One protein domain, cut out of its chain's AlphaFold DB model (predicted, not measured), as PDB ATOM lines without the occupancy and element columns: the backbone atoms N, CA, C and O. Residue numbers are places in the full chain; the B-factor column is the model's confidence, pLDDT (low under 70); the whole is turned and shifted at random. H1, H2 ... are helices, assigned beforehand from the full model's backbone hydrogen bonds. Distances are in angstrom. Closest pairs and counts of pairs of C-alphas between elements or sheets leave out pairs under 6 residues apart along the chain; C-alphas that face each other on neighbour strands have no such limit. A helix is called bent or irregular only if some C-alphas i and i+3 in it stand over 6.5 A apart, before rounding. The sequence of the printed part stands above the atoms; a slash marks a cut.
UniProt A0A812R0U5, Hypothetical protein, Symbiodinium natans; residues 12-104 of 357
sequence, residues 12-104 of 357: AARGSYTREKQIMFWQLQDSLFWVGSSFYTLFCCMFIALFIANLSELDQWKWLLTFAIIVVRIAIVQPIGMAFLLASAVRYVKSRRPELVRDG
ATOM      1  N   ALA A  12     -70.626  44.913  -1.456       46.12
ATOM      2  CA  ALA A  12     -72.056  44.977  -1.149       46.12
ATOM      3  C   ALA A  12     -72.898  44.181  -2.167       46.12
ATOM      4  O   ALA A  12     -73.942  43.636  -1.817       46.12
ATOM      5  N   ALA A  13     -72.420  44.041  -3.412       43.16
ATOM      6  CA  ALA A  13     -73.047  43.201  -4.434       43.16
ATOM      7  C   ALA A  13     -72.680  41.710  -4.292       43.16
ATOM      8  O   ALA A  13     -73.447  40.834  -4.700       43.16
ATOM      9  N   ARG A  14     -71.530  41.388  -3.681       48.09
ATOM     10  CA  ARG A  14     -71.183  40.022  -3.256       48.09
ATOM     11  C   ARG A  14     -71.644  39.806  -1.820       48.09
ATOM     12  O   ARG A  14     -70.854  39.917  -0.891       48.09
ATOM     13  N   GLY A  15     -72.922  39.468  -1.651       47.47
ATOM     14  CA  GLY A  15     -73.526  39.225  -0.339       47.47
ATOM     15  C   GLY A  15     -72.638  38.412   0.620       47.47
ATOM     16  O   GLY A  15     -71.890  37.522   0.190       47.47
ATOM     17  N   SER A  16     -72.753  38.717   1.920       52.66
ATOM     18  CA  SER A  16     -71.999  38.141   3.056       52.66
ATOM     19  C   SER A  16     -71.745  36.631   2.946       52.66
ATOM     20  O   SER A  16     -70.648  36.147   3.224       52.66
ATOM     21  N   TYR A  17     -72.729  35.914   2.410       49.03
ATOM     22  CA  TYR A  17     -72.716  34.484   2.126       49.03
ATOM     23  C   TYR A  17     -71.503  33.979   1.320       49.03
ATOM     24  O   TYR A  17     -71.004  32.879   1.556       49.03
ATOM     25  N   THR A  18     -71.012  34.750   0.346       58.00
ATOM     26  CA  THR A  18     -69.890  34.308  -0.508       58.00
ATOM     27  C   THR A  18     -68.536  34.436   0.185       58.00
ATOM     28  O   THR A  18     -67.674  33.573   0.012       58.00
ATOM     29  N   ARG A  19     -68.370  35.464   1.024       60.03
ATOM     30  CA  ARG A  19     -67.155  35.692   1.815       60.03
ATOM     31  C   ARG A  19     -66.999  34.642   2.911       60.03
ATOM     32  O   ARG A  19     -65.917  34.077   3.052       60.03
ATOM     33  N   GLU A  20     -68.071  34.343   3.641       71.44
ATOM     34  CA  GLU A  20     -68.060  33.320   4.695       71.44
ATOM     35  C   GLU A  20     -67.684  31.945   4.141       71.44
ATOM     36  O   GLU A  20     -66.833  31.262   4.708       71.44
ATOM     37  N   LYS A  21     -68.216  31.576   2.969       73.06
ATOM     38  CA  LYS A  21     -67.844  30.328   2.290       73.06
ATOM     39  C   LYS A  21     -66.376  30.274   1.889       73.06
ATOM     40  O   LYS A  21     -65.752  29.225   2.025       73.06
ATOM     41  N   GLN A  22     -65.828  31.375   1.380       70.12
ATOM     42  CA  GLN A  22     -64.429  31.418   0.964       70.12
ATOM     43  C   GLN A  22     -63.484  31.327   2.169       70.12
ATOM     44  O   GLN A  22     -62.511  30.577   2.123       70.12
ATOM     45  N   ILE A  23     -63.807  32.023   3.263       71.12
ATOM     46  CA  ILE A  23     -63.046  31.945   4.517       71.12
ATOM     47  C   ILE A  23     -63.145  30.539   5.117       71.12
ATOM     48  O   ILE A  23     -62.114  29.964   5.457       71.12
ATOM     49  N   MET A  24     -64.343  29.946   5.175       80.88
ATOM     50  CA  MET A  24     -64.520  28.562   5.631       80.88
ATOM     51  C   MET A  24     -63.713  27.575   4.788       80.88
ATOM     52  O   MET A  24     -63.109  26.653   5.328       80.88
ATOM     53  N   PHE A  25     -63.683  27.763   3.467       83.38
ATOM     54  CA  PHE A  25     -62.916  26.899   2.577       83.38
ATOM     55  C   PHE A  25     -61.411  26.990   2.859       83.38
ATOM     56  O   PHE A  25     -60.752  25.959   2.972       83.38
ATOM     57  N   TRP A  26     -60.873  28.200   3.043       77.19
ATOM     58  CA  TRP A  26     -59.465  28.389   3.404       77.19
ATOM     59  C   TRP A  26     -59.137  27.827   4.788       77.19
ATOM     60  O   TRP A  26     -58.146  27.119   4.933       77.19
ATOM     61  N   GLN A  27     -59.997  28.053   5.783       84.56
ATOM     62  CA  GLN A  27     -59.832  27.486   7.125       84.56
ATOM     63  C   GLN A  27     -59.863  25.955   7.109       84.56
ATOM     64  O   GLN A  27     -59.091  25.316   7.825       84.56
ATOM     65  N   LEU A  28     -60.720  25.355   6.279       90.12
ATOM     66  CA  LEU A  28     -60.770  23.907   6.103       90.12
ATOM     67  C   LEU A  28     -59.490  23.381   5.446       90.12
ATOM     68  O   LEU A  28     -58.953  22.376   5.902       90.12
ATOM     69  N   GLN A  29     -58.984  24.053   4.407       84.06
ATOM     70  CA  GLN A  29     -57.728  23.668   3.754       84.06
ATOM     71  C   GLN A  29     -56.541  23.726   4.720       84.06
ATOM     72  O   GLN A  29     -55.787  22.755   4.800       84.06
ATOM     73  N   ASP A  30     -56.417  24.807   5.490       80.00
ATOM     74  CA  ASP A  30     -55.377  24.940   6.513       80.00
ATOM     75  C   ASP A  30     -55.522  23.864   7.591       80.00
ATOM     76  O   ASP A  30     -54.549  23.199   7.944       80.00
ATOM     77  N   SER A  31     -56.746  23.624   8.069       89.88
ATOM     78  CA  SER A  31     -57.009  22.589   9.074       89.88
ATOM     79  C   SER A  31     -56.620  21.201   8.562       89.88
ATOM     80  O   SER A  31     -55.946  20.454   9.268       89.88
ATOM     81  N   LEU A  32     -56.983  20.862   7.322       91.25
ATOM     82  CA  LEU A  32     -56.613  19.591   6.696       91.25
ATOM     83  C   LEU A  32     -55.095  19.457   6.535       91.25
ATOM     84  O   LEU A  32     -54.551  18.386   6.814       91.25
ATOM     85  N   PHE A  33     -54.410  20.527   6.127       87.69
ATOM     86  CA  PHE A  33     -52.955  20.542   5.998       87.69
ATOM     87  C   PHE A  33     -52.269  20.289   7.348       87.69
ATOM     88  O   PHE A  33     -51.438  19.384   7.459       87.69
ATOM     89  N   TRP A  34     -52.654  21.029   8.391       82.06
ATOM     90  CA  TRP A  34     -52.045  20.908   9.716       82.06
ATOM     91  C   TRP A  34     -52.352  19.573  10.390       82.06
ATOM     92  O   TRP A  34     -51.445  18.948  10.947       82.06
ATOM     93  N   VAL A  35     -53.597  19.101  10.307       90.94
ATOM     94  CA  VAL A  35     -53.994  17.797  10.855       90.94
ATOM     95  C   VAL A  35     -53.265  16.672  10.120       90.94
ATOM     96  O   VAL A  35     -52.645  15.829  10.768       90.94
ATOM     97  N   GLY A  36     -53.258  16.687   8.784       90.94
ATOM     98  CA  GLY A  36     -52.561  15.683   7.978       90.94
ATOM     99  C   GLY A  36     -51.057  15.650   8.255       90.94
ATOM    100  O   GLY A  36     -50.494  14.580   8.495       90.94
ATOM    101  N   SER A  37     -50.415  16.820   8.307       82.38
ATOM    102  CA  SER A  37     -48.987  16.934   8.625       82.38
ATOM    103  C   SER A  37     -48.671  16.440  10.041       82.38
ATOM    104  O   SER A  37     -47.652  15.778  10.254       82.38
ATOM    105  N   SER A  38     -49.545  16.718  11.011       85.81
ATOM    106  CA  SER A  38     -49.370  16.271  12.398       85.81
ATOM    107  C   SER A  38     -49.504  14.754  12.527       85.81
ATOM    108  O   SER A  38     -48.650  14.122  13.146       85.81
ATOM    109  N   PHE A  39     -50.514  14.145  11.891       91.38
ATOM    110  CA  PHE A  39     -50.671  12.686  11.862       91.38
ATOM    111  C   PHE A  39     -49.487  11.990  11.193       91.38
ATOM    112  O   PHE A  39     -48.974  11.008  11.730       91.38
ATOM    113  N   TYR A  40     -49.021  12.510  10.056       88.44
ATOM    114  CA  TYR A  40     -47.848  11.970   9.373       88.44
ATOM    115  C   TYR A  40     -46.596  12.043  10.258       88.44
ATOM    116  O   TYR A  40     -45.881  11.055  10.408       88.44
ATOM    117  N   THR A  41     -46.380  13.181  10.919       84.69
ATOM    118  CA  THR A  41     -45.252  13.367  11.843       84.69
ATOM    119  C   THR A  41     -45.328  12.390  13.015       84.69
ATOM    120  O   THR A  41     -44.334  11.741  13.337       84.69
ATOM    121  N   LEU A  42     -46.507  12.224  13.623       82.94
ATOM    122  CA  LEU A  42     -46.712  11.282  14.723       82.94
ATOM    123  C   LEU A  42     -46.459   9.832  14.284       82.94
ATOM    124  O   LEU A  42     -45.793   9.086  15.000       82.94
ATOM    125  N   PHE A  43     -46.938   9.449  13.097       90.62
ATOM    126  CA  PHE A  43     -46.678   8.134  12.511       90.62
ATOM    127  C   PHE A  43     -45.175   7.888  12.326       90.62
ATOM    128  O   PHE A  43     -44.670   6.841  12.737       90.62
ATOM    129  N   CYS A  44     -44.438   8.863  11.788       84.06
ATOM    130  CA  CYS A  44     -42.983   8.781  11.659       84.06
ATOM    131  C   CYS A  44     -42.290   8.642  13.023       84.06
ATOM    132  O   CYS A  44     -41.427   7.779  13.178       84.06
ATOM    133  N   CYS A  45     -42.684   9.436  14.024       80.75
ATOM    134  CA  CYS A  45     -42.135   9.345  15.379       80.75
ATOM    135  C   CYS A  45     -42.394   7.973  16.017       80.75
ATOM    136  O   CYS A  45     -41.488   7.395  16.613       80.75
ATOM    137  N   MET A  46     -43.604   7.426  15.863       87.06
ATOM    138  CA  MET A  46     -43.955   6.097  16.370       87.06
ATOM    139  C   MET A  46     -43.131   5.000  15.687       87.06
ATOM    140  O   MET A  46     -42.614   4.113  16.362       87.06
ATOM    141  N   PHE A  47     -42.963   5.074  14.364       86.75
ATOM    142  CA  PHE A  47     -42.136   4.125  13.618       86.75
ATOM    143  C   PHE A  47     -40.675   4.152  14.088       86.75
ATOM    144  O   PHE A  47     -40.073   3.102  14.307       86.75
ATOM    145  N   ILE A  48     -40.125   5.349  14.315       80.69
ATOM    146  CA  ILE A  48     -38.775   5.524  14.864       80.69
ATOM    147  C   ILE A  48     -38.685   4.946  16.283       80.69
ATOM    148  O   ILE A  48     -37.727   4.238  16.586       80.69
ATOM    149  N   ALA A  49     -39.679   5.189  17.142       80.31
ATOM    150  CA  ALA A  49     -39.700   4.655  18.503       80.31
ATOM    151  C   ALA A  49     -39.737   3.116  18.523       80.31
ATOM    152  O   ALA A  49     -38.984   2.498  19.274       80.31
ATOM    153  N   LEU A  50     -40.552   2.495  17.663       84.94
ATOM    154  CA  LEU A  50     -40.617   1.036  17.514       84.94
ATOM    155  C   LEU A  50     -39.302   0.451  16.985       84.94
ATOM    156  O   LEU A  50     -38.853  -0.588  17.466       84.94
ATOM    157  N   PHE A  51     -38.666   1.129  16.027       83.94
ATOM    158  CA  PHE A  51     -37.349   0.738  15.530       83.94
ATOM    159  C   PHE A  51     -36.288   0.795  16.639       83.94
ATOM    160  O   PHE A  51     -35.526  -0.156  16.800       83.94
ATOM    161  N   ILE A  52     -36.279   1.862  17.449       76.00
ATOM    162  CA  ILE A  52     -35.350   2.013  18.581       76.00
ATOM    163  C   ILE A  52     -35.593   0.947  19.655       76.00
ATOM    164  O   ILE A  52     -34.633   0.371  20.164       76.00
ATOM    165  N   ALA A  53     -36.854   0.641  19.964       81.62
ATOM    166  CA  ALA A  53     -37.216  -0.370  20.958       81.62
ATOM    167  C   ALA A  53     -36.761  -1.792  20.577       81.62
ATOM    168  O   ALA A  53     -36.590  -2.630  21.456       81.62
ATOM    169  N   ASN A  54     -36.551  -2.062  19.284       86.69
ATOM    170  CA  ASN A  54     -36.124  -3.370  18.779       86.69
ATOM    171  C   ASN A  54     -34.598  -3.482  18.565       86.69
ATOM    172  O   ASN A  54     -34.117  -4.475  18.019       86.69
ATOM    173  N   LEU A  55     -33.818  -2.465  18.950       83.75
ATOM    174  CA  LEU A  55     -32.358  -2.475  18.840       83.75
ATOM    175  C   LEU A  55     -31.694  -3.008  20.115       83.75
ATOM    176  O   LEU A  55     -32.112  -2.690  21.228       83.75
ATOM    177  N   SER A  56     -30.601  -3.757  19.939       81.75
ATOM    178  CA  SER A  56     -29.734  -4.192  21.040       81.75
ATOM    179  C   SER A  56     -29.105  -2.988  21.760       81.75
ATOM    180  O   SER A  56     -28.800  -1.974  21.126       81.75
ATOM    181  N   GLU A  57     -28.871  -3.090  23.074       80.25
ATOM    182  CA  GLU A  57     -28.315  -1.991  23.894       80.25
ATOM    183  C   GLU A  57     -26.987  -1.434  23.348       80.25
ATOM    184  O   GLU A  57     -26.705  -0.242  23.469       80.25
ATOM    185  N   LEU A  58     -26.191  -2.275  22.676       78.75
ATOM    186  CA  LEU A  58     -24.917  -1.890  22.061       78.75
ATOM    187  C   LEU A  58     -25.076  -1.001  20.813       78.75
ATOM    188  O   LEU A  58     -24.159  -0.243  20.485       78.75
ATOM    189  N   ASP A  59     -26.217  -1.058  20.122       80.69
ATOM    190  CA  ASP A  59     -26.453  -0.307  18.881       80.69
ATOM    191  C   ASP A  59     -27.404   0.885  19.054       80.69
ATOM    192  O   ASP A  59     -27.371   1.808  18.233       80.69
ATOM    193  N   GLN A  60     -28.190   0.933  20.137       79.38
ATOM    194  CA  GLN A  60     -29.119   2.034  20.429       79.38
ATOM    195  C   GLN A  60     -28.446   3.413  20.380       79.38
ATOM    196  O   GLN A  60     -28.958   4.334  19.739       79.38
ATOM    197  N   TRP A  61     -27.260   3.557  20.977       80.69
ATOM    198  CA  TRP A  61     -26.531   4.831  20.985       80.69
ATOM    199  C   TRP A  61     -26.074   5.281  19.596       80.69
ATOM    200  O   TRP A  61     -26.121   6.475  19.296       80.69
ATOM    201  N   LYS A  62     -25.681   4.348  18.718       82.88
ATOM    202  CA  LYS A  62     -25.270   4.675  17.340       82.88
ATOM    203  C   LYS A  62     -26.451   5.216  16.539       82.88
ATOM    204  O   LYS A  62     -26.311   6.197  15.806       82.88
ATOM    205  N   TRP A  63     -27.622   4.606  16.709       78.88
ATOM    206  CA  TRP A  63     -28.844   5.024  16.026       78.88
ATOM    207  C   TRP A  63     -29.413   6.327  16.586       78.88
ATOM    208  O   TRP A  63     -29.796   7.194  15.799       78.88
ATOM    209  N   LEU A  64     -29.382   6.527  17.906       80.25
ATOM    210  CA  LEU A  64     -29.793   7.786  18.534       80.25
ATOM    211  C   LEU A  64     -28.900   8.954  18.091       80.25
ATOM    212  O   LEU A  64     -29.405  10.017  17.729       80.25
ATOM    213  N   LEU A  65     -27.581   8.741  18.046       84.69
ATOM    214  CA  LEU A  65     -26.633   9.731  17.537       84.69
ATOM    215  C   LEU A  65     -26.888  10.035  16.054       84.69
ATOM    216  O   LEU A  65     -26.933  11.200  15.663       84.69
ATOM    217  N   THR A  66     -27.111   9.006  15.232       84.00
ATOM    218  CA  THR A  66     -27.426   9.171  13.804       84.00
ATOM    219  C   THR A  66     -28.719   9.966  13.608       84.00
ATOM    220  O   THR A  66     -28.758  10.886  12.790       84.00
ATOM    221  N   PHE A  67     -29.757   9.677  14.394       81.50
ATOM    222  CA  PHE A  67     -31.016  10.420  14.377       81.50
ATOM    223  C   PHE A  67     -30.819  11.886  14.780       81.50
ATOM    224  O   PHE A  67     -31.251  12.781  14.054       81.50
ATOM    225  N   ALA A  68     -30.104  12.147  15.879       82.31
ATOM    226  CA  ALA A  68     -29.798  13.506  16.323       82.31
ATOM    227  C   ALA A  68     -29.038  14.299  15.245       82.31
ATOM    228  O   ALA A  68     -29.383  15.447  14.960       82.31
ATOM    229  N   ILE A  69     -28.060  13.674  14.579       87.00
ATOM    230  CA  ILE A  69     -27.324  14.281  13.462       87.00
ATOM    231  C   ILE A  69     -28.262  14.607  12.292       87.00
ATOM    232  O   ILE A  69     -28.167  15.695  11.721       87.00
ATOM    233  N   ILE A  70     -29.182  13.705  11.935       81.62
ATOM    234  CA  ILE A  70     -30.160  13.940  10.860       81.62
ATOM    235  C   ILE A  70     -31.079  15.117  11.209       81.62
ATOM    236  O   ILE A  70     -31.277  15.996  10.367       81.62
ATOM    237  N   VAL A  71     -31.588  15.181  12.443       80.00
ATOM    238  CA  VAL A  71     -32.449  16.282  12.904       80.00
ATOM    239  C   VAL A  71     -31.701  17.613  12.853       80.00
ATOM    240  O   VAL A  71     -32.201  18.565  12.255       80.00
ATOM    241  N   VAL A  72     -30.478  17.680  13.387       84.50
ATOM    242  CA  VAL A  72     -29.639  18.891  13.324       84.50
ATOM    243  C   VAL A  72     -29.364  19.292  11.873       84.50
ATOM    244  O   VAL A  72     -29.434  20.473  11.520       84.50
ATOM    245  N   ARG A  73     -29.102  18.321  10.992       87.69
ATOM    246  CA  ARG A  73     -28.858  18.582   9.573       87.69
ATOM    247  C   ARG A  73     -30.072  19.209   8.883       87.69
ATOM    248  O   ARG A  73     -29.889  20.167   8.138       87.69
ATOM    249  N   ILE A  74     -31.271  18.678   9.109       79.62
ATOM    250  CA  ILE A  74     -32.498  19.136   8.435       79.62
ATOM    251  C   ILE A  74     -33.019  20.440   9.050       79.62
ATOM    252  O   ILE A  74     -33.409  21.343   8.318       79.62
ATOM    253  N   ALA A  75     -33.001  20.569  10.378       75.44
ATOM    254  CA  ALA A  75     -33.574  21.723  11.069       75.44
ATOM    255  C   ALA A  75     -32.649  22.950  11.085       75.44
ATOM    256  O   ALA A  75     -33.133  24.076  11.156       75.44
ATOM    257  N   ILE A  76     -31.327  22.747  11.033       83.62
ATOM    258  CA  ILE A  76     -30.349  23.826  11.233       83.62
ATOM    259  C   ILE A  76     -29.413  23.945  10.031       83.62
ATOM    260  O   ILE A  76     -29.366  24.992   9.382       83.62
ATOM    261  N   VAL A  77     -28.682  22.878   9.700       86.38
ATOM    262  CA  VAL A  77     -27.595  22.964   8.707       86.38
ATOM    263  C   VAL A  77     -28.128  23.267   7.306       86.38
ATOM    264  O   VAL A  77     -27.590  24.139   6.625       86.38
ATOM    265  N   GLN A  78     -29.186  22.584   6.864       80.25
ATOM    266  CA  GLN A  78     -29.772  22.788   5.538       80.25
ATOM    267  C   GLN A  78     -30.396  24.183   5.367       80.25
ATOM    268  O   GLN A  78     -30.051  24.835   4.380       80.25
ATOM    269  N   PRO A  79     -31.242  24.693   6.285       78.19
ATOM    270  CA  PRO A  79     -31.798  26.040   6.168       78.19
ATOM    271  C   PRO A  79     -30.724  27.126   6.157       78.19
ATOM    272  O   PRO A  79     -30.755  27.998   5.291       78.19
ATOM    273  N   ILE A  80     -29.734  27.048   7.057       86.50
ATOM    274  CA  ILE A  80     -28.634  28.025   7.112       86.50
ATOM    275  C   ILE A  80     -27.770  27.932   5.852       86.50
ATOM    276  O   ILE A  80     -27.442  28.954   5.251       86.50
ATOM    277  N   GLY A  81     -27.434  26.716   5.416       90.00
ATOM    278  CA  GLY A  81     -26.662  26.487   4.197       90.00
ATOM    279  C   GLY A  81     -27.372  27.018   2.953       90.00
ATOM    280  O   GLY A  81     -26.758  27.714   2.148       90.00
ATOM    281  N   MET A  82     -28.676  26.760   2.822       82.44
ATOM    282  CA  MET A  82     -29.487  27.281   1.721       82.44
ATOM    283  C   MET A  82     -29.600  28.806   1.789       82.44
ATOM    284  O   MET A  82     -29.430  29.471   0.771       82.44
ATOM    285  N   ALA A  83     -29.813  29.383   2.974       80.56
ATOM    286  CA  ALA A  83     -29.844  30.831   3.154       80.56
ATOM    287  C   ALA A  83     -28.513  31.480   2.742       80.56
ATOM    288  O   ALA A  83     -28.512  32.464   2.000       80.56
ATOM    289  N   PHE A  84     -27.379  30.906   3.154       92.44
ATOM    290  CA  PHE A  84     -26.054  31.402   2.782       92.44
ATOM    291  C   PHE A  84     -25.790  31.259   1.281       92.44
ATOM    292  O   PHE A  84     -25.276  32.189   0.654       92.44
ATOM    293  N   LEU A  85     -26.164  30.123   0.688       89.25
ATOM    294  CA  LEU A  85     -26.009  29.868  -0.742       89.25
ATOM    295  C   LEU A  85     -26.863  30.830  -1.571       89.25
ATOM    296  O   LEU A  85     -26.345  31.442  -2.504       89.25
ATOM    297  N   LEU A  86     -28.128  31.034  -1.200       80.88
ATOM    298  CA  LEU A  86     -29.020  31.997  -1.849       80.88
ATOM    299  C   LEU A  86     -28.502  33.431  -1.691       80.88
ATOM    300  O   LEU A  86     -28.425  34.160  -2.677       80.88
ATOM    301  N   ALA A  87     -28.074  33.831  -0.492       79.06
ATOM    302  CA  ALA A  87     -27.512  35.161  -0.255       79.06
ATOM    303  C   ALA A  87     -26.223  35.398  -1.059       79.06
ATOM    304  O   ALA A  87     -26.030  36.469  -1.643       79.06
ATOM    305  N   SER A  88     -25.353  34.389  -1.132       91.06
ATOM    306  CA  SER A  88     -24.113  34.434  -1.910       91.06
ATOM    307  C   SER A  88     -24.396  34.479  -3.408       91.06
ATOM    308  O   SER A  88     -23.793  35.286  -4.111       91.06
ATOM    309  N   ALA A  89     -25.357  33.689  -3.892       82.94
ATOM    310  CA  ALA A  89     -25.811  33.725  -5.277       82.94
ATOM    311  C   ALA A  89     -26.381  35.103  -5.635       82.94
ATOM    312  O   ALA A  89     -25.990  35.680  -6.647       82.94
ATOM    313  N   VAL A  90     -27.220  35.691  -4.776       76.31
ATOM    314  CA  VAL A  90     -27.754  37.048  -4.973       76.31
ATOM    315  C   VAL A  90     -26.630  38.086  -5.003       76.31
ATOM    316  O   VAL A  90     -26.609  38.926  -5.901       76.31
ATOM    317  N   ARG A  91     -25.655  38.024  -4.083       85.12
ATOM    318  CA  ARG A  91     -24.485  38.926  -4.093       85.12
ATOM    319  C   ARG A  91     -23.631  38.757  -5.348       85.12
ATOM    320  O   ARG A  91     -23.209  39.753  -5.934       85.12
ATOM    321  N   TYR A  92     -23.400  37.520  -5.774       87.94
ATOM    322  CA  TYR A  92     -22.632  37.210  -6.974       87.94
ATOM    323  C   TYR A  92     -23.324  37.737  -8.233       87.94
ATOM    324  O   TYR A  92     -22.697  38.428  -9.036       87.94
ATOM    325  N   VAL A  93     -24.630  37.489  -8.375       78.56
ATOM    326  CA  VAL A  93     -25.435  38.019  -9.485       78.56
ATOM    327  C   VAL A  93     -25.447  39.548  -9.439       78.56
ATOM    328  O   VAL A  93     -25.190  40.171 -10.463       78.56
ATOM    329  N   LYS A  94     -25.610  40.167  -8.262       73.50
ATOM    330  CA  LYS A  94     -25.526  41.629  -8.093       73.50
ATOM    331  C   LYS A  94     -24.177  42.199  -8.545       73.50
ATOM    332  O   LYS A  94     -24.149  43.278  -9.122       73.50
ATOM    333  N   SER A  95     -23.073  41.495  -8.291       86.88
ATOM    334  CA  SER A  95     -21.725  41.943  -8.665       86.88
ATOM    335  C   SER A  95     -21.404  41.729 -10.145       86.88
ATOM    336  O   SER A  95     -20.741  42.570 -10.745       86.88
ATOM    337  N   ARG A  96     -21.832  40.606 -10.732       86.94
ATOM    338  CA  ARG A  96     -21.452  40.209 -12.100       86.94
ATOM    339  C   ARG A  96     -22.457  40.618 -13.167       86.94
ATOM    340  O   ARG A  96     -22.060  40.781 -14.314       86.94
ATOM    341  N   ARG A  97     -23.734  40.713 -12.800       77.56
ATOM    342  CA  ARG A  97     -24.868  41.046 -13.670       77.56
ATOM    343  C   ARG A  97     -25.884  41.900 -12.906       77.56
ATOM    344  O   ARG A  97     -26.999  41.434 -12.629       77.56
ATOM    345  N   PRO A  98     -25.500  43.126 -12.501       67.75
ATOM    346  CA  PRO A  98     -26.374  44.020 -11.747       67.75
ATOM    347  C   PRO A  98     -27.720  44.256 -12.449       67.75
ATOM    348  O   PRO A  98     -28.730  44.430 -11.771       67.75
ATOM    349  N   GLU A  99     -27.770  44.178 -13.780       53.41
ATOM    350  CA  GLU A  99     -28.979  44.276 -14.599       53.41
ATOM    351  C   GLU A  99     -30.034  43.204 -14.278       53.41
ATOM    352  O   GLU A  99     -31.224  43.490 -14.325       53.41
ATOM    353  N   LEU A 100     -29.648  41.991 -13.868       57.50
ATOM    354  CA  LEU A 100     -30.611  40.935 -13.522       57.50
ATOM    355  C   LEU A 100     -31.253  41.142 -12.149       57.50
ATOM    356  O   LEU A 100     -32.400  40.748 -11.950       57.50
ATOM    357  N   VAL A 101     -30.524  41.759 -11.217       55.03
ATOM    358  CA  VAL A 101     -31.034  42.115  -9.881       55.03
ATOM    359  C   VAL A 101     -31.863  43.397  -9.942       55.03
ATOM    360  O   VAL A 101     -32.802  43.553  -9.168       55.03
ATOM    361  N   ARG A 102     -31.515  44.307 -10.858       43.84
ATOM    362  CA  ARG A 102     -32.127  45.633 -10.981       43.84
ATOM    363  C   ARG A 102     -33.344  45.658 -11.911       43.84
ATOM    364  O   ARG A 102     -34.309  46.339 -11.590       43.84
ATOM    365  N   ASP A 103     -33.327  44.893 -13.006       42.09
ATOM    366  CA  ASP A 103     -34.390  44.910 -14.026       42.09
ATOM    367  C   ASP A 103     -35.215  43.609 -14.092       42.09
ATOM    368  O   ASP A 103     -36.306  43.606 -14.663       42.09
ATOM    369  N   GLY A 104     -34.725  42.511 -13.499       47.31
ATOM    370  CA  GLY A 104     -35.302  41.174 -13.665       47.31
ATOM    371  C   GLY A 104     -35.068  40.600 -15.073       47.31
ATOM    372  O   GLY A 104     -35.039  41.307 -16.078       47.31
TER     373      GLY A 104
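AT A GLANCE: This is residues 12 to 104 of the 357 residues of the protein "Hypothetical protein" of Symbiodinium natans (UniProt A0A812R0U5). Two long helices make an open, flat V: H2, the longest by residues and kinked along its length, forms one arm, and H1 forms the other, with the corner at residues 54 to 56. The short helix H3 folds across the far end of H2, while residues 12 to 47 stand free, of which 16 to 47 belong to H1. The printed part has 93 residues with three named helices in the order H1, H2, H3 and no named strand; the class is all helix. It is extended, with a radius of gyration of the C-alphas of 23.4 A, and spans 68 by 52 by 11 A.

IN THESE COORDINATES: H2, residues 57 to 96, is 55.9 A from first to last C-alpha and begins at C-alpha 57 (-28.315, -1.991, 23.894). It has a kink of 31 degrees near residue 77, and it is only just irregular: C-alphas 58 and 61 are 7.0 A apart. H1, residues 16 to 53, is 54.9 A long and begins at C-alpha 16 (-71.999, 38.141, 3.056). H3, residues 98 to 103, ends at C-alpha 103 (-34.390, 44.910, -14.026).

HOW THE PARTS SIT: H2 and H1 are close but not clearly touching; their closest C-alphas, those of Gln 60 and Ile 52, are 6.5 A apart. They run opposite ways at a steep tilt of 46 degrees. H2 touches H3 with residues 90 to 94 alone; the closest C-alphas, those of Lys 94 and Val 101, are 5.8 A apart. H2 and H3 are about perpendicular, at 81 degrees. H1 and H3 are apart. In H1 and H3 every O i to N i+4 pair is within hydrogen-bond range; in H2, 32 of 36 are.

THE WHOLE: The C-alphas of Ala 13 and Leu 58, the two farthest apart, are 71.1 A apart. The printed part has no cut, and both links, H1 to H2 and H2 to H3, are tight. The mean pLDDT of the printed part is 77.9; residues 12 to 19 and 98 to 104 are under 70.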